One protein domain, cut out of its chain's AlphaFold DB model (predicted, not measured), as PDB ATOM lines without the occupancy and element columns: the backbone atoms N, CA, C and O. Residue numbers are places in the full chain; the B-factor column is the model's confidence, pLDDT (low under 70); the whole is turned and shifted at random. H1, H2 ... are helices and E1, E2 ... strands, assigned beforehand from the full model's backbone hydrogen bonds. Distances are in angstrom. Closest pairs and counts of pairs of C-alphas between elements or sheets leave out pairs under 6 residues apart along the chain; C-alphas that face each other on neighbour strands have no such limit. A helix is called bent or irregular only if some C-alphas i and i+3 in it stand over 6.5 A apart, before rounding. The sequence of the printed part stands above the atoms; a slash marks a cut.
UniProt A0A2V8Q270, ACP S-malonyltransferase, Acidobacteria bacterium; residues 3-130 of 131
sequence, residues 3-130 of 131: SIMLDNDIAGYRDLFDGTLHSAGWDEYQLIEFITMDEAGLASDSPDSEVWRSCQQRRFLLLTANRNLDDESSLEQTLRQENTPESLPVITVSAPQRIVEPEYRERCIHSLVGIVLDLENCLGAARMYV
ATOM      1  N   SER A   3      95.903 204.614 148.868       98.25
ATOM      2  CA  SER A   3      95.315 204.506 150.199       98.25
ATOM      3  C   SER A   3      94.185 205.528 150.345       98.25
ATOM      4  O   SER A   3      94.367 206.725 150.092       98.25
ATOM      5  N   ILE A   4      93.010 205.049 150.742       98.44
ATOM      6  CA  ILE A   4      91.857 205.865 151.107       98.44
ATOM      7  C   ILE A   4      91.790 205.891 152.629       98.44
ATOM      8  O   ILE A   4      91.506 204.880 153.271       98.44
ATOM      9  N   MET A   5      92.068 207.054 153.208       98.19
ATOM     10  CA  MET A   5      91.984 207.249 154.644       98.19
ATOM     11  C   MET A   5      90.539 207.521 155.052       98.19
ATOM     12  O   MET A   5      89.922 208.486 154.596       98.19
ATOM     13  N   LEU A   6      90.028 206.661 155.923       97.38
ATOM     14  CA  LEU A   6      88.727 206.768 156.552       97.38
ATOM     15  C   LEU A   6      88.806 207.764 157.705       97.38
ATOM     16  O   LEU A   6      89.547 207.565 158.670       97.38
ATOM     17  N   ASP A   7      88.021 208.824 157.593       94.25
ATOM     18  CA  ASP A   7      87.753 209.736 158.694       94.25
ATOM     19  C   ASP A   7      86.989 209.028 159.829       94.25
ATOM     20  O   ASP A   7      86.389 207.964 159.637       94.25
ATOM     21  N   ASN A   8      87.016 209.592 161.037       91.50
ATOM     22  CA  ASN A   8      86.485 208.915 162.230       91.50
ATOM     23  C   ASN A   8      84.991 208.577 162.131       91.50
ATOM     24  O   ASN A   8      84.539 207.585 162.700       91.50
ATOM     25  N   ASP A   9      84.225 209.396 161.410       89.69
ATOM     26  CA  ASP A   9      82.781 209.238 161.221       89.69
ATOM     27  C   ASP A   9      82.407 208.047 160.322       89.69
ATOM     28  O   ASP A   9      81.267 207.574 160.355       89.69
ATOM     29  N   ILE A  10      83.371 207.526 159.561       93.75
ATOM     30  CA  ILE A  10      83.192 206.378 158.673       93.75
ATOM     31  C   ILE A  10      84.144 205.215 158.952       93.75
ATOM     32  O   ILE A  10      83.941 204.132 158.402       93.75
ATOM     33  N   ALA A  11      85.150 205.394 159.809       94.56
ATOM     34  CA  ALA A  11      86.143 204.367 160.130       94.56
ATOM     35  C   ALA A  11      85.504 203.049 160.604       94.56
ATOM     36  O   ALA A  11      85.989 201.969 160.272       94.56
ATOM     37  N   GLY A  12      84.362 203.123 161.300       95.06
ATOM     38  CA  GLY A  12      83.598 201.951 161.744       95.06
ATOM     39  C   GLY A  12      83.006 201.087 160.620       95.06
ATOM     40  O   GLY A  12      82.552 199.979 160.893       95.06
ATOM     41  N   TYR A  13      83.012 201.554 159.367       96.00
ATOM     42  CA  TYR A  13      82.513 200.808 158.208       96.00
ATOM     43  C   TYR A  13      83.610 200.115 157.390       96.00
ATOM     44  O   TYR A  13      83.292 199.538 156.349       96.00
ATOM     45  N   ARG A  14      84.874 200.143 157.838       96.81
ATOM     46  CA  ARG A  14      86.015 199.554 157.114       96.81
ATOM     47  C   ARG A  14      85.737 198.134 156.617       96.81
ATOM     48  O   ARG A  14      85.770 197.908 155.413       96.81
ATOM     49  N   ASP A  15      85.345 197.230 157.513       97.44
ATOM     50  CA  ASP A  15      85.090 195.824 157.169       97.44
ATOM     51  C   ASP A  15      83.993 195.664 156.102       97.44
ATOM     52  O   ASP A  15      84.041 194.759 155.269       97.44
ATOM     53  N   LEU A  16      82.993 196.556 156.099       97.56
ATOM     54  CA  LEU A  16      81.947 196.546 155.078       97.56
ATOM     55  C   LEU A  16      82.488 197.008 153.723       97.56
ATOM     56  O   LEU A  16      82.101 196.440 152.698       97.56
ATOM     57  N   PHE A  17      83.345 198.031 153.700       97.12
ATOM     58  CA  PHE A  17      83.988 198.492 152.471       97.12
ATOM     59  C   PHE A  17      84.937 197.434 151.908       97.12
ATOM     60  O   PHE A  17      84.776 197.074 150.743       97.12
ATOM     61  N   ASP A  18      85.823 196.871 152.735       96.75
ATOM     62  CA  ASP A  18      86.748 195.800 152.345       96.75
ATOM     63  C   ASP A  18      85.986 194.583 151.803       96.75
ATOM     64  O   ASP A  18      86.225 194.125 150.686       96.75
ATOM     65  N   GLY A  19      84.969 194.111 152.536       96.81
ATOM     66  CA  GLY A  19      84.151 192.983 152.092       96.81
ATOM     67  C   GLY A  19      83.415 193.246 150.773       96.81
ATOM     68  O   GLY A  19      83.196 192.323 149.987       96.81
ATOM     69  N   THR A  20      83.056 194.502 150.496       96.81
ATOM     70  CA  THR A  20      82.358 194.869 149.255       96.81
ATOM     71  C   THR A  20      83.316 195.006 148.087       96.81
ATOM     72  O   THR A  20      82.990 194.519 147.008       96.81
ATOM     73  N   LEU A  21      84.492 195.599 148.308       95.94
ATOM     74  CA  LEU A  21      85.581 195.651 147.331       95.94
ATOM     75  C   LEU A  21      85.942 194.234 146.859       95.94
ATOM     76  O   LEU A  21      85.964 193.978 145.652       95.94
ATOM     77  N   HIS A  22      86.055 193.302 147.812       94.81
ATOM     78  CA  HIS A  22      86.259 191.884 147.547       94.81
ATOM     79  C   HIS A  22      85.118 191.272 146.733       94.81
ATOM     80  O   HIS A  22      85.335 190.723 145.653       94.81
ATOM     81  N   SER A  23      83.878 191.385 147.221       94.75
ATOM     82  CA  SER A  23      82.724 190.741 146.578       94.75
ATOM     83  C   SER A  23      82.396 191.298 145.189       94.75
ATOM     84  O   SER A  23      81.845 190.577 144.361       94.75
ATOM     85  N   ALA A  24      82.752 192.558 144.922       92.94
ATOM     86  CA  ALA A  24      82.592 193.207 143.625       92.94
ATOM     87  C   ALA A  24      83.738 192.877 142.644       92.94
ATOM     88  O   ALA A  24      83.701 193.318 141.497       92.94
ATOM     89  N   GLY A  25      84.742 192.100 143.074       92.75
ATOM     90  CA  GLY A  25      85.852 191.640 142.235       92.75
ATOM     91  C   GLY A  25      86.962 192.673 142.023       92.75
ATOM     92  O   GLY A  25      87.779 192.511 141.120       92.75
ATOM     93  N   TRP A  26      87.008 193.738 142.828       93.19
ATOM     94  CA  TRP A  26      88.010 194.797 142.678       93.19
ATOM     95  C   TRP A  26      89.359 194.465 143.335       93.19
ATOM     96  O   TRP A  26      90.381 195.030 142.942       93.19
ATOM     97  N   ASP A  27      89.389 193.519 144.276       84.31
ATOM     98  CA  ASP A  27      90.604 193.108 144.997       84.31
ATOM     99  C   ASP A  27      91.720 192.590 144.081       84.31
ATOM    100  O   ASP A  27      92.900 192.828 144.348       84.31
ATOM    101  N   GLU A  28      91.369 191.924 142.976       88.19
ATOM    102  CA  GLU A  28      92.340 191.384 142.012       88.19
ATOM    103  C   GLU A  28      93.240 192.474 141.409       88.19
ATOM    104  O   GLU A  28      94.360 192.196 140.977       88.19
ATOM    105  N   TYR A  29      92.776 193.727 141.421       90.44
ATOM    106  CA  TYR A  29      93.472 194.871 140.844       90.44
ATOM    107  C   TYR A  29      94.296 195.668 141.863       90.44
ATOM    108  O   TYR A  29      95.040 196.562 141.456       90.44
ATOM    109  N   GLN A  30      94.172 195.378 143.167       90.88
ATOM    110  CA  GLN A  30      94.909 196.051 144.251       90.88
ATOM    111  C   GLN A  30      94.899 197.590 144.114       90.88
ATOM    112  O   GLN A  30      95.917 198.283 144.259       90.88
ATOM    113  N   LEU A  31      93.735 198.138 143.746       93.12
ATOM    114  CA  LEU A  31      93.576 199.561 143.445       93.12
ATOM    115  C   LEU A  31      93.497 200.399 144.715       93.12
ATOM    116  O   LEU A  31      94.134 201.449 144.775       93.12
ATOM    117  N   ILE A  32      92.737 199.927 145.702       96.88
ATOM    118  CA  ILE A  32      92.369 200.657 146.913       96.88
ATOM    119  C   ILE A  32      92.835 199.878 148.136       96.88
ATOM    120  O   ILE A  32      92.663 198.666 148.206       96.88
ATOM    121  N   GLU A  33      93.374 200.603 149.106       97.00
ATOM    122  CA  GLU A  33      93.570 200.134 150.474       97.00
ATOM    123  C   GLU A  33      92.866 201.115 151.415       97.00
ATOM    124  O   GLU A  33      93.136 202.317 151.362       97.00
ATOM    125  N   PHE A  34      91.967 200.632 152.273       97.94
ATOM    126  CA  PHE A  34      91.368 201.470 153.307       97.94
ATOM    127  C   PHE A  34      92.254 201.495 154.551       97.94
ATOM    128  O   PHE A  34      92.625 200.444 155.081       97.94
ATOM    129  N   ILE A  35      92.554 202.701 155.031       97.94
ATOM    130  CA  ILE A  35      93.332 202.933 156.253       97.94
ATOM    131  C   ILE A  35      92.569 203.859 157.197       97.94
ATOM    132  O   ILE A  35      91.785 204.702 156.773       97.94
ATOM    133  N   THR A  36      92.800 203.716 158.488       96.62
ATOM    134  CA  THR A  36      92.258 204.577 159.542       96.62
ATOM    135  C   THR A  36      93.195 205.751 159.828       96.62
ATOM    136  O   THR A  36      94.356 205.762 159.414       96.62
ATOM    137  N   MET A  37      92.710 206.745 160.575       95.50
ATOM    138  CA  MET A  37      93.554 207.846 161.052       95.50
ATOM    139  C   MET A  37      94.727 207.361 161.916       95.50
ATOM    140  O   MET A  37      95.841 207.849 161.742       95.50
ATOM    141  N   ASP A  38      94.505 206.368 162.782       95.81
ATOM    142  CA  ASP A  38      95.552 205.790 163.637       95.81
ATOM    143  C   ASP A  38      96.658 205.117 162.806       95.81
ATOM    144  O   ASP A  38      97.841 205.389 163.007       95.81
ATOM    145  N   GLU A  39      96.289 204.341 161.781       96.88
ATOM    146  CA  GLU A  39      97.249 203.755 160.830       96.88
ATOM    147  C   GLU A  39      97.999 204.829 160.025       96.88
ATOM    148  O   GLU A  39      99.171 204.660 159.684       96.88
ATOM    149  N   ALA A  40      97.357 205.970 159.761       95.50
ATOM    150  CA  ALA A  40      98.004 207.144 159.185       95.50
ATOM    151  C   ALA A  40      98.846 207.940 160.207       95.50
ATOM    152  O   ALA A  40      99.528 208.897 159.826       95.50
ATOM    153  N   GLY A  41      98.867 207.559 161.486       95.56
ATOM    154  CA  GLY A  41      99.586 208.255 162.554       95.56
ATOM    155  C   GLY A  41      98.990 209.620 162.905       95.56
ATOM    156  O   GLY A  41      99.734 210.528 163.274       95.56
ATOM    157  N   LEU A  42      97.677 209.781 162.731       95.06
ATOM    158  CA  LEU A  42      96.905 210.965 163.103       95.06
ATOM    159  C   LEU A  42      96.053 210.666 164.336       95.06
ATOM    160  O   LEU A  42      95.474 209.588 164.461       95.06
ATOM    161  N   ALA A  43      95.951 211.643 165.235       93.56
ATOM    162  CA  ALA A  43      95.074 211.535 166.390       93.56
ATOM    163  C   ALA A  43      93.610 211.693 165.955       93.56
ATOM    164  O   ALA A  43      93.298 212.433 165.022       93.56
ATOM    165  N   SER A  44      92.685 211.028 166.650       88.56
ATOM    166  CA  SER A  44      91.254 211.119 166.331       88.56
ATOM    167  C   SER A  44      90.685 212.535 166.496       88.56
ATOM    168  O   SER A  44      89.661 212.863 165.915       88.56
ATOM    169  N   ASP A  45      91.326 213.382 167.295       88.81
ATOM    170  CA  ASP A  45      90.961 214.784 167.509       88.81
ATOM    171  C   ASP A  45      91.832 215.763 166.700       88.81
ATOM    172  O   ASP A  45      91.765 216.975 166.924       88.81
ATOM    173  N   SER A  46      92.630 215.268 165.743       90.56
ATOM    174  CA  SER A  46      93.429 216.116 164.855       90.56
ATOM    175  C   SER A  46      92.537 217.105 164.080       90.56
ATOM    176  O   SER A  46      91.535 216.697 163.480       90.56
ATOM    177  N   PRO A  47      92.916 218.396 164.006       90.50
ATOM    178  CA  PRO A  47      92.158 219.408 163.273       90.50
ATOM    179  C   PRO A  47      91.997 219.092 161.781       90.50
ATOM    180  O   PRO A  47      92.897 218.539 161.151       90.50
ATOM    181  N   ASP A  48      90.903 219.558 161.174       89.81
ATOM    182  CA  ASP A  48      90.596 219.401 159.740       89.81
ATOM    183  C   ASP A  48      91.728 219.792 158.807       89.81
ATOM    184  O   ASP A  48      92.059 219.046 157.881       89.81
ATOM    185  N   SER A  49      92.374 220.915 159.098       92.44
ATOM    186  CA  SER A  49      93.526 221.371 158.328       92.44
ATOM    187  C   SER A  49      94.727 220.430 158.437       92.44
ATOM    188  O   SER A  49      95.395 220.175 157.438       92.44
ATOM    189  N   GLU A  50      95.000 219.870 159.615       94.75
ATOM    190  CA  GLU A  50      96.104 218.927 159.814       94.75
ATOM    191  C   GLU A  50      95.829 217.599 159.109       94.75
ATOM    192  O   GLU A  50      96.688 217.100 158.379       94.75
ATOM    193  N   VAL A  51      94.612 217.071 159.259       94.94
ATOM    194  CA  VAL A  51      94.186 215.839 158.590       94.94
ATOM    195  C   VAL A  51      94.283 215.996 157.074       94.94
ATOM    196  O   VAL A  51      94.905 215.168 156.409       94.94
ATOM    197  N   TRP A  52      93.738 217.084 156.520       95.75
ATOM    198  CA  TRP A  52      93.796 217.341 155.082       95.75
ATOM    199  C   TRP A  52      95.238 217.489 154.586       95.75
ATOM    200  O   TRP A  52      95.619 216.808 153.635       95.75
ATOM    201  N   ARG A  53      96.075 218.305 155.245       97.06
ATOM    202  CA  ARG A  53      97.488 218.480 154.858       97.06
ATOM    203  C   ARG A  53      98.259 217.165 154.917       97.06
ATOM    204  O   ARG A  53      99.043 216.891 154.010       97.06
ATOM    205  N   SER A  54      98.032 216.346 155.945       97.44
ATOM    206  CA  SER A  54      98.658 215.026 156.071       97.44
ATOM    207  C   SER A  54      98.259 214.110 154.909       97.44
ATOM    208  O   SER A  54      99.132 213.518 154.270       97.44
ATOM    209  N   CYS A  55      96.968 214.079 154.550       97.69
ATOM    210  CA  CYS A  55      96.490 213.366 153.365       97.69
ATOM    211  C   CYS A  55      97.166 213.853 152.082       97.69
ATOM    212  O   CYS A  55      97.655 213.033 151.309       97.69
ATOM    213  N   GLN A  56      97.269 215.168 151.866       98.06
ATOM    214  CA  GLN A  56      97.940 215.714 150.681       98.06
ATOM    215  C   GLN A  56      99.423 215.323 150.629       98.06
ATOM    216  O   GLN A  56      99.905 214.852 149.598       98.06
ATOM    217  N   GLN A  57     100.145 215.466 151.746       97.75
ATOM    218  CA  GLN A  57     101.577 215.155 151.837       97.75
ATOM    219  C   GLN A  57     101.874 213.674 151.583       97.75
ATOM    220  O   GLN A  57     102.876 213.348 150.949       97.75
ATOM    221  N   ARG A  58     101.004 212.779 152.064       97.31
ATOM    222  CA  ARG A  58     101.158 211.320 151.930       97.31
ATOM    223  C   ARG A  58     100.430 210.737 150.722       97.31
ATOM    224  O   ARG A  58     100.537 209.544 150.463       97.31
ATOM    225  N   ARG A  59      99.718 211.583 149.975       96.62
ATOM    226  CA  ARG A  59      98.842 211.225 148.856       96.62
ATOM    227  C   ARG A  59      97.743 210.217 149.212       96.62
ATOM    228  O   ARG A  59      97.433 209.329 148.420       96.62
ATOM    229  N   PHE A  60      97.129 210.387 150.376       98.25
ATOM    230  CA  PHE A  60      95.929 209.651 150.763       98.25
ATOM    231  C   PHE A  60      94.678 210.387 150.285       98.25
ATOM    232  O   PHE A  60      94.571 211.604 150.438       98.25
ATOM    233  N   LEU A  61      93.712 209.655 149.731       98.19
ATOM    234  CA  LEU A  61      92.371 210.197 149.515       98.19
ATOM    235  C   LEU A  61      91.633 210.203 150.853       98.19
ATOM    236  O   LEU A  61      91.521 209.162 151.490       98.19
ATOM    237  N   LEU A  62      91.126 211.357 151.283       97.56
ATOM    238  CA  LEU A  62      90.295 211.442 152.484       97.56
ATOM    239  C   LEU A  62      88.857 211.058 152.124       97.56
ATOM    240  O   LEU A  62      88.244 211.741 151.306       97.56
ATOM    241  N   LEU A  63      88.318 210.017 152.753       97.75
ATOM    242  CA  LEU A  63      86.895 209.692 152.725       97.75
ATOM    243  C   LEU A  63      86.274 210.130 154.055       97.75
ATOM    244  O   LEU A  63      86.826 209.860 155.116       97.75
ATOM    245  N   THR A  64      85.135 210.807 153.999       94.69
ATOM    246  CA  THR A  64      84.360 211.262 155.166       94.69
ATOM    247  C   THR A  64      82.876 211.144 154.835       94.69
ATOM    248  O   THR A  64      82.510 211.018 153.664       94.69
ATOM    249  N   ALA A  65      81.992 211.172 155.820       88.25
ATOM    250  CA  ALA A  65      80.560 211.305 155.581       88.25
ATOM    251  C   ALA A  65      80.003 212.662 156.004       88.25
ATOM    252  O   ALA A  65      78.913 213.046 155.579       88.25
ATOM    253  N   ASN A  66      80.742 213.397 156.825       73.00
ATOM    254  CA  ASN A  66      80.399 214.727 157.261       73.00
ATOM    255  C   ASN A  66      81.595 215.381 157.963       73.00
ATOM    256  O   ASN A  66      81.896 215.073 159.111       73.00
ATOM    257  N   ARG A  67      82.193 216.393 157.335       55.31
ATOM    258  CA  ARG A  67      83.069 217.342 158.041       55.31
ATOM    259  C   ARG A  67      82.646 218.783 157.838       55.31
ATOM    260  O   ARG A  67      83.509 219.640 157.702       55.31
ATOM    261  N   ASN A  68      81.335 219.043 157.723       57.75
ATOM    262  CA  ASN A  68      80.794 220.384 157.942       57.75
ATOM    263  C   ASN A  68      79.274 220.506 157.910       57.75
ATOM    264  O   ASN A  68      78.673 220.394 156.846       57.75
ATOM    265  N   LEU A  69      78.713 220.998 159.008       45.91
ATOM    266  CA  LEU A  69      77.892 222.205 158.960       45.91
ATOM    267  C   LEU A  69      78.210 223.001 160.235       45.91
ATOM    268  O   LEU A  69      77.959 222.505 161.326       45.91
ATOM    269  N   ASP A  70      78.772 224.203 160.069       44.12
ATOM    270  CA  ASP A  70      78.853 225.282 161.075       44.12
ATOM    271  C   ASP A  70      80.084 225.396 162.009       44.12
ATOM    272  O   ASP A  70      79.906 225.600 163.206       44.12
ATOM    273  N   ASP A  71      81.330 225.413 161.497       49.91
ATOM    274  CA  ASP A  71      82.408 226.109 162.238       49.91
ATOM    275  C   ASP A  71      83.534 226.714 161.364       49.91
ATOM    276  O   ASP A  71      83.886 226.191 160.299       49.91
ATOM    277  N   GLU A  72      84.131 227.821 161.827       44.78
ATOM    278  CA  GLU A  72      85.225 228.580 161.169       44.78
ATOM    279  C   GLU A  72      86.590 227.844 161.187       44.78
ATOM    280  O   GLU A  72      87.602 228.348 160.700       44.78
ATOM    281  N   SER A  73      86.652 226.632 161.743       53.84
ATOM    282  CA  SER A  73      87.866 225.796 161.838       53.84
ATOM    283  C   SER A  73      87.867 224.595 160.882       53.84
ATOM    284  O   SER A  73      88.680 223.678 161.004       53.84
ATOM    285  N   SER A  74      86.955 224.597 159.918       78.50
ATOM    286  CA  SER A  74      86.503 223.374 159.278       78.50
ATOM    287  C   SER A  74      87.176 222.991 157.959       78.50
ATOM    288  O   SER A  74      87.869 223.779 157.304       78.50
ATOM    289  N   LEU A  75      86.922 221.757 157.522       87.75
ATOM    290  CA  LEU A  75      87.449 221.193 156.287       87.75
ATOM    291  C   LEU A  75      87.094 222.043 155.061       87.75
ATOM    292  O   LEU A  75      87.938 222.217 154.192       87.75
ATOM    293  N   GLU A  76      85.903 222.647 154.999       87.88
ATOM    294  CA  GLU A  76      85.550 223.570 153.901       87.88
ATOM    295  C   GLU A  76      86.436 224.812 153.865       87.88
ATOM    296  O   GLU A  76      86.833 225.255 152.789       87.88
ATOM    297  N   GLN A  77      86.760 225.386 155.024       88.19
ATOM    298  CA  GLN A  77      87.657 226.534 155.071       88.19
ATOM    299  C   GLN A  77      89.064 226.147 154.622       88.19
ATOM    300  O   GLN A  77      89.661 226.864 153.817       88.19
ATOM    301  N   THR A  78      89.549 224.993 155.082       91.56
ATOM    302  CA  THR A  78      90.833 224.429 154.645       91.56
ATOM    303  C   THR A  78      90.853 224.259 153.126       91.56
ATOM    304  O   THR A  78      91.753 224.762 152.458       91.56
ATOM    305  N   LEU A  79      89.818 223.634 152.555       92.50
ATOM    306  CA  LEU A  79      89.697 223.443 151.112       92.50
ATOM    307  C   LEU A  79      89.673 224.777 150.355       92.50
ATOM    308  O   LEU A  79      90.350 224.917 149.347       92.50
ATOM    309  N   ARG A  80      88.952 225.793 150.837       91.88
ATOM    310  CA  ARG A  80      88.919 227.110 150.174       91.88
ATOM    311  C   ARG A  80      90.260 227.840 150.196       91.88
ATOM    312  O   ARG A  80      90.541 228.590 149.266       91.88
ATOM    313  N   GLN A  81      91.036 227.687 151.266       93.56
ATOM    314  CA  GLN A  81      92.282 228.431 151.468       93.56
ATOM    315  C   GLN A  81      93.496 227.732 150.859       93.56
ATOM    316  O   GLN A  81      94.414 228.409 150.401       93.56
ATOM    317  N   GLU A  82      93.512 226.400 150.871       95.81
ATOM    318  CA  GLU A  82      94.724 225.620 150.608       95.81
ATOM    319  C   GLU A  82      94.632 224.720 149.372       95.81
ATOM    320  O   GLU A  82      95.667 224.245 148.908       95.81
ATOM    321  N   ASN A  83      93.440 224.488 148.811       97.19
ATOM    322  CA  ASN A  83      93.293 223.646 147.623       97.19
ATOM    323  C   ASN A  83      93.991 224.265 146.401       97.19
ATOM    324  O   ASN A  83      93.819 225.441 146.080       97.19
ATOM    325  N   THR A  84      94.728 223.427 145.679       97.81
ATOM    326  CA  THR A  84      95.428 223.757 144.430       97.81
ATOM    327  C   THR A  84      94.968 222.829 143.303       97.81
ATOM    328  O   THR A  84      94.383 221.783 143.591       97.81
ATOM    329  N   PRO A  85      95.254 223.137 142.025       97.94
ATOM    330  CA  PRO A  85      94.940 222.243 140.906       97.94
ATOM    331  C   PRO A  85      95.510 220.819 141.028       97.94
ATOM    332  O   PRO A  85      94.998 219.907 140.398       97.94
ATOM    333  N   GLU A  86      96.547 220.610 141.839       97.62
ATOM    334  CA  GLU A  86      97.221 219.322 142.055       97.62
ATOM    335  C   GLU A  86      96.754 218.591 143.327       97.62
ATOM    336  O   GLU A  86      97.205 217.473 143.616       97.62
ATOM    337  N   SER A  87      95.883 219.232 144.112       98.31
ATOM    338  CA  SER A  87      95.388 218.699 145.379       98.31
ATOM    339  C   SER A  87      94.456 217.512 145.150       98.31
ATOM    340  O   SER A  87      93.605 217.526 144.260       98.31
ATOM    341  N   LEU A  88      94.593 216.477 145.977       98.50
ATOM    342  CA  LEU A  88      93.654 215.364 146.016       98.50
ATOM    343  C   LEU A  88      92.286 215.848 146.511       98.50
ATOM    344  O   LEU A  88      92.232 216.587 147.502       98.50
ATOM    345  N   PRO A  89      91.189 215.407 145.881       97.44
ATOM    346  CA  PRO A  89      89.854 215.724 146.354       97.44
ATOM    347  C   PRO A  89      89.559 215.008 147.675       97.44
ATOM    348  O   PRO A  89      89.970 213.868 147.899       97.44
ATOM    349  N   VAL A  90      88.780 215.662 148.531       96.75
ATOM    350  CA  VAL A  90      88.078 214.991 149.628       96.75
ATOM    351  C   VAL A  90      86.855 214.292 149.052       96.75
ATOM    352  O   VAL A  90      86.097 214.896 148.295       96.75
ATOM    353  N   ILE A  91      86.631 213.040 149.424       97.75
ATOM    354  CA  ILE A  91      85.465 212.271 149.010       97.75
ATOM    355  C   ILE A  91      84.460 212.245 150.163       97.75
ATOM    356  O   ILE A  91      84.812 211.932 151.299       97.75
ATOM    357  N   THR A  92      83.204 212.577 149.879       95.31
ATOM    358  CA  THR A  92      82.127 212.614 150.872       95.31
ATOM    359  C   THR A  92      81.028 211.616 150.525       95.31
ATOM    360  O   THR A  92      80.452 211.675 149.439       95.31
ATOM    361  N   VAL A  93      80.726 210.699 151.445       96.06
ATOM    362  CA  VAL A  93      79.577 209.788 151.345       96.06
ATOM    363  C   VAL A  93      78.305 210.563 151.669       96.06
ATOM    364  O   VAL A  93      78.184 211.130 152.752       96.06
ATOM    365  N   SER A  94      77.347 210.599 150.744       92.88
ATOM    366  CA  SER A  94      76.204 211.521 150.850       92.88
ATOM    367  C   SER A  94      75.141 211.091 151.872       92.88
ATOM    368  O   SER A  94      74.374 211.923 152.355       92.88
ATOM    369  N   ALA A  95      75.054 209.799 152.193       93.44
ATOM    370  CA  ALA A  95      74.095 209.230 153.142       93.44
ATOM    371  C   ALA A  95      74.739 208.086 153.963       93.44
ATOM    372  O   ALA A  95      74.371 206.920 153.792       93.44
ATOM    373  N   PRO A  96      75.677 208.388 154.885       91.88
ATOM    374  CA  PRO A  96      76.445 207.386 155.641       91.88
ATOM    375  C   PRO A  96      75.613 206.306 156.327       91.88
ATOM    376  O   PRO A  96      76.011 205.147 156.383       91.88
ATOM    377  N   GLN A  97      74.431 206.663 156.823       92.38
ATOM    378  CA  GLN A  97      73.501 205.738 157.465       92.38
ATOM    379  C   GLN A  97      73.072 204.580 156.552       92.38
ATOM    380  O   GLN A  97      72.608 203.555 157.041       92.38
ATOM    381  N   ARG A  98      73.229 204.738 155.233       96.31
ATOM    382  CA  ARG A  98      72.897 203.736 154.220       96.31
ATOM    383  C   ARG A  98      74.081 202.850 153.846       96.31
ATOM    384  O   ARG A  98      73.874 201.887 153.121       96.31
ATOM    385  N   ILE A  99      75.293 203.088 154.361       96.56
ATOM    386  CA  ILE A  99      76.465 202.221 154.104       96.56
ATOM    387  C   ILE A  99      76.188 200.771 154.531       96.56
ATOM    388  O   ILE A  99      76.726 199.832 153.951       96.56
ATOM    389  N   VAL A 100      75.304 200.550 155.506       96.44
ATOM    390  CA  VAL A 100      74.879 199.198 155.905       96.44
ATOM    391  C   VAL A 100      74.073 198.476 154.814       96.44
ATOM    392  O   VAL A 100      74.098 197.247 154.753       96.44
ATOM    393  N   GLU A 101      73.414 199.211 153.912       97.94
ATOM    394  CA  GLU A 101      72.678 198.668 152.768       97.94
ATOM    395  C   GLU A 101      73.678 198.183 151.694       97.94
ATOM    396  O   GLU A 101      74.442 198.995 151.163       97.94
ATOM    397  N   PRO A 102      73.691 196.883 151.330       96.88
ATOM    398  CA  PRO A 102      74.668 196.341 150.381       96.88
ATOM    399  C   PRO A 102      74.690 197.057 149.027       96.88
ATOM    400  O   PRO A 102      75.758 197.433 148.560       96.88
ATOM    401  N   GLU A 103      73.521 197.317 148.437       97.44
ATOM    402  CA  GLU A 103      73.400 197.973 147.126       97.44
ATOM    403  C   GLU A 103      73.943 199.406 147.137       97.44
ATOM    404  O   GLU A 103      74.568 199.868 146.182       97.44
ATOM    405  N   TYR A 104      73.704 200.135 148.227       97.75
ATOM    406  CA  TYR A 104      74.197 201.494 148.374       97.75
ATOM    407  C   TYR A 104      75.721 201.495 148.513       97.75
ATOM    408  O   TYR A 104      76.401 202.212 147.783       97.75
ATOM    409  N   ARG A 105      76.255 200.627 149.375       97.06
ATOM    410  CA  ARG A 105      77.696 200.489 149.586       97.06
ATOM    411  C   ARG A 105      78.437 200.027 148.339       97.06
ATOM    412  O   ARG A 105      79.522 200.532 148.064       97.06
ATOM    413  N   GLU A 106      77.854 199.123 147.557       97.88
ATOM    414  CA  GLU A 106      78.424 198.707 146.275       97.88
ATOM    415  C   GLU A 106      78.546 199.903 145.320       97.88
ATOM    416  O   GLU A 106      79.592 200.110 144.706       97.88
ATOM    417  N   ARG A 107      77.527 200.772 145.262       98.12
ATOM    418  CA  ARG A 107      77.598 202.022 144.489       98.12
ATOM    419  C   ARG A 107      78.665 202.986 145.018       98.12
ATOM    420  O   ARG A 107      79.313 203.644 144.200       98.12
ATOM    421  N   CYS A 108      78.872 203.068 146.336       97.75
ATOM    422  CA  CYS A 108      79.996 203.815 146.909       97.75
ATOM    423  C   CYS A 108      81.327 203.252 146.385       97.75
ATOM    424  O   CYS A 108      82.115 204.009 145.830       97.75
ATOM    425  N   ILE A 109      81.542 201.933 146.480       97.75
ATOM    426  CA  ILE A 109      82.769 201.264 146.014       97.75
ATOM    427  C   ILE A 109      83.013 201.500 144.521       97.75
ATOM    428  O   ILE A 109      84.103 201.930 144.156       97.75
ATOM    429  N   HIS A 110      82.008 201.307 143.660       97.75
ATOM    430  CA  HIS A 110      82.145 201.583 142.222       97.75
ATOM    431  C   HIS A 110      82.539 203.039 141.950       97.75
ATOM    432  O   HIS A 110      83.373 203.303 141.085       97.75
ATOM    433  N   SER A 111      81.991 203.988 142.714       97.88
ATOM    434  CA  SER A 111      82.352 205.404 142.586       97.88
ATOM    435  C   SER A 111      83.788 205.673 143.048       97.88
ATOM    436  O   SER A 111      84.522 206.381 142.364       97.88
ATOM    437  N   LEU A 112      84.215 205.082 144.170       98.06
ATOM    438  CA  LEU A 112      85.587 205.200 144.680       98.06
ATOM    439  C   LEU A 112      86.607 204.618 143.700       98.06
ATOM    440  O   LEU A 112      87.623 205.252 143.427       98.06
ATOM    441  N   VAL A 113      86.320 203.445 143.133       97.81
ATOM    442  CA  VAL A 113      87.158 202.826 142.101       97.81
ATOM    443  C   VAL A 113      87.240 203.723 140.870       97.81
ATOM    444  O   VAL A 113      88.339 203.970 140.382       97.81
ATOM    445  N   GLY A 114      86.112 204.266 140.403       97.69
ATOM    446  CA  GLY A 114      86.091 205.215 139.288       97.69
ATOM    447  C   GLY A 114      86.978 206.438 139.536       97.69
ATOM    448  O   GLY A 114      87.785 206.789 138.681       97.69
ATOM    449  N   ILE A 115      86.899 207.026 140.735       97.94
ATOM    450  CA  ILE A 115      87.747 208.156 141.144       97.94
ATOM    451  C   ILE A 115      89.229 207.770 141.155       97.94
ATOM    452  O   ILE A 115      90.063 208.541 140.696       97.94
ATOM    453  N   VAL A 116      89.581 206.591 141.674       97.38
ATOM    454  CA  VAL A 116      90.979 206.135 141.723       97.38
ATOM    455  C   VAL A 116      91.539 205.869 140.325       97.38
ATOM    456  O   VAL A 116      92.700 206.188 140.070       97.38
ATOM    457  N   LEU A 117      90.730 205.320 139.418       96.88
ATOM    458  CA  LEU A 117      91.128 205.067 138.032       96.88
ATOM    459  C   LEU A 117      91.286 206.355 137.211       96.88
ATOM    460  O   LEU A 117      92.114 206.382 136.306       96.88
ATOM    461  N   ASP A 118      90.529 207.405 137.539       97.19
ATOM    462  CA  ASP A 118      90.528 208.693 136.832       97.19
ATOM    463  C   ASP A 118      91.031 209.855 137.709       97.19
ATOM    464  O   ASP A 118      90.600 211.006 137.592       97.19
ATOM    465  N   LEU A 119      91.947 209.552 138.635       97.12
ATOM    466  CA  LEU A 119      92.345 210.477 139.697       97.12
ATOM    467  C   LEU A 119      92.947 211.781 139.162       97.12
ATOM    468  O   LEU A 119      92.729 212.836 139.753       97.12
ATOM    469  N   GLU A 120      93.678 211.725 138.046       96.69
ATOM    470  CA  GLU A 120      94.288 212.904 137.416       96.69
ATOM    471  C   GLU A 120      93.243 213.950 137.007       96.69
ATOM    472  O   GLU A 120      93.464 215.145 137.200       96.69
ATOM    473  N   ASN A 121      92.076 213.509 136.529       97.44
ATOM    474  CA  ASN A 121      90.969 214.392 136.155       97.44
ATOM    475  C   ASN A 121      90.162 214.887 137.365       97.44
ATOM    476  O   ASN A 121      89.332 215.786 137.236       97.44
ATOM    477  N   CYS A 122      90.417 214.322 138.546       97.31
ATOM    478  CA  CYS A 122      89.759 214.683 139.796       97.31
ATOM    479  C   CYS A 122      90.584 215.667 140.649       97.31
ATOM    480  O   CYS A 122      90.088 216.161 141.667       97.31
ATOM    481  N   LEU A 123      91.840 215.944 140.278       98.00
ATOM    482  CA  LEU A 123      92.708 216.855 141.026       98.00
ATOM    483  C   LEU A 123      92.144 218.283 141.042       98.00
ATOM    484  O   LEU A 123      91.533 218.758 140.087       98.00
ATOM    485  N   GLY A 124      92.313 218.959 142.176       97.31
ATOM    486  CA  GLY A 124      91.855 220.328 142.389       97.31
ATOM    487  C   GLY A 124      90.343 220.505 142.510       97.31
ATOM    488  O   GLY A 124      89.900 221.623 142.770       97.31
ATOM    489  N   ALA A 125      89.547 219.432 142.425       96.44
ATOM    490  CA  ALA A 125      88.093 219.488 142.593       96.44
ATOM    491  C   ALA A 125      87.644 219.895 144.013       96.44
ATOM    492  O   ALA A 125      86.461 220.153 144.227       96.44
ATOM    493  N   ALA A 126      88.575 219.966 144.973       94.50
ATOM    494  CA  ALA A 126      88.371 220.209 146.401       94.50
ATOM    495  C   ALA A 126      87.543 219.122 147.106       94.50
ATOM    496  O   ALA A 126      88.052 218.448 148.003       94.50
ATOM    497  N   ARG A 127      86.286 218.917 146.697       94.00
ATOM    498  CA  ARG A 127      85.383 217.912 147.259       94.00
ATOM    499  C   ARG A 127      84.542 217.241 146.177       94.00
ATOM    500  O   ARG A 127      83.972 217.905 145.318       94.00
ATOM    501  N   MET A 128      84.418 215.921 146.268       95.81
ATOM    502  CA  MET A 128      83.552 215.101 145.426       95.81
ATOM    503  C   MET A 128      82.617 214.271 146.293       95.81
ATOM    504  O   MET A 128      82.981 213.852 147.388       95.81
ATOM    505  N   TYR A 129      81.415 214.020 145.792       94.88
ATOM    506  CA  TYR A 129      80.402 213.260 146.510       94.88
ATOM    507  C   TYR A 129      80.212 211.904 145.849       94.88
ATOM    508  O   TYR A 129      80.041 211.815 144.632       94.88
ATOM    509  N   VAL A 130      80.220 210.857 146.664       96.81
ATOM    510  CA  VAL A 130      79.804 209.514 146.261       96.81
ATOM    511  C   VAL A 130      78.438 209.222 146.874       96.81
ATOM    512  O   VAL A 130      78.061 209.902 147.843       96.81
TER     513      VAL A 130
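What this domain is: This is residues 3 to 130 of the 131 residues of the protein "ACP S-malonyltransferase" of Acidobacteria bacterium (UniProt A0A2V8Q270). A strongly twisted sheet of five parallel strands makes the core, with helices on both faces: H1 and H4 pack on one face and H2 on the other. H3 packs on H2 and only grazes the sheet, while the short H5 follows H4 and is not on the sheet. The 128 printed residues run E1 H1 E2 H2 E3 H3 E4 H4 H5 E5, five named helices and five named strands, and the sheet's order is E2 E1 E3 E4 E5. The class is mixed, helices and strands; the whole is compact, with a radius of gyration of the C-alphas of 13.9 A and spans of 39 by 28 by 25 A.

Where its parts are: E1, residues 3 to 6, begins with C-alpha 3 at (95.315, 204.506, 150.199). H1, residues 11 to 23, is 19.5 A long and irregular: C-alphas 12 and 15 are 7.8 A apart. E2, residues 32 to 36, is 13.2 A long. H2 holds residues 48 to 58, 15.4 A, and E3 residues 61 to 64. H3 is residues 75 to 82, and E4 residues 90 to 93. H4, residues 102 to 117, is 22.4 A long and starts with C-alpha 102 at (74.668, 196.341, 150.381). H5 is residues 119 to 122. E5, residues 127 to 130, ends with C-alpha 130 at (79.804, 209.514, 146.261).

How they stand to each other: E2 and E5 are the edge strands. Between neighbour strands these backbone atoms are within hydrogen-bond range: N 4 and O 33 of E1 and E2 at 2.8 A, N 63 and O 5 of E3 and E1 at 2.9 A, N 91 and O 62 of E4 and E3 at 2.8 A, and N 130 and O 92 of E5 and E4 at 2.9 A. E3 is staggered, pairing with E1 over residues 61 to 63 and with E4 over 63 to 64. E1, H1, E2 and E3, H3, E4 are strand-helix-strand units, two parallel neighbour strands with a helix between, both with right-handed crossovers; E4, H4 H5, E5 is one with a left-handed crossover. E2, H2, E3 is a split unit, right-handed, with E1 between its strands. H1 has a height of 9.6 A over the sheet and runs along E2, at 13 degrees on the local plane. H4 is on the same face, and its residues 102 to 109 touch residues 16 to 21 of H1, about perpendicular at 83 degrees; the closest C-alphas, of Thr 20 and Glu 106, are 6.3 A apart. H2 and H3 touch at a steep tilt of 58 degrees, the same way, with the C-alphas of Asp 48 and Leu 75 closest at 5.0 A. H5 is close to H4 but not clearly touching, the C-alphas of Ile 115 and Cys 122 being 7.0 A apart. Every O i to N i+4 pair is within hydrogen-bond range in H2, H3 and H4, and 7 of 9 in H1; H5 is too short for such a pair.

The domain as a whole: The farthest C-alphas, of Glu 28 and Glu 72, are 42.4 A apart. The printed part has no cut. The link from E2 to H2, 11 residues, is long. The mean pLDDT of the printed part is 92.6; residues 67 to 73 are under 70.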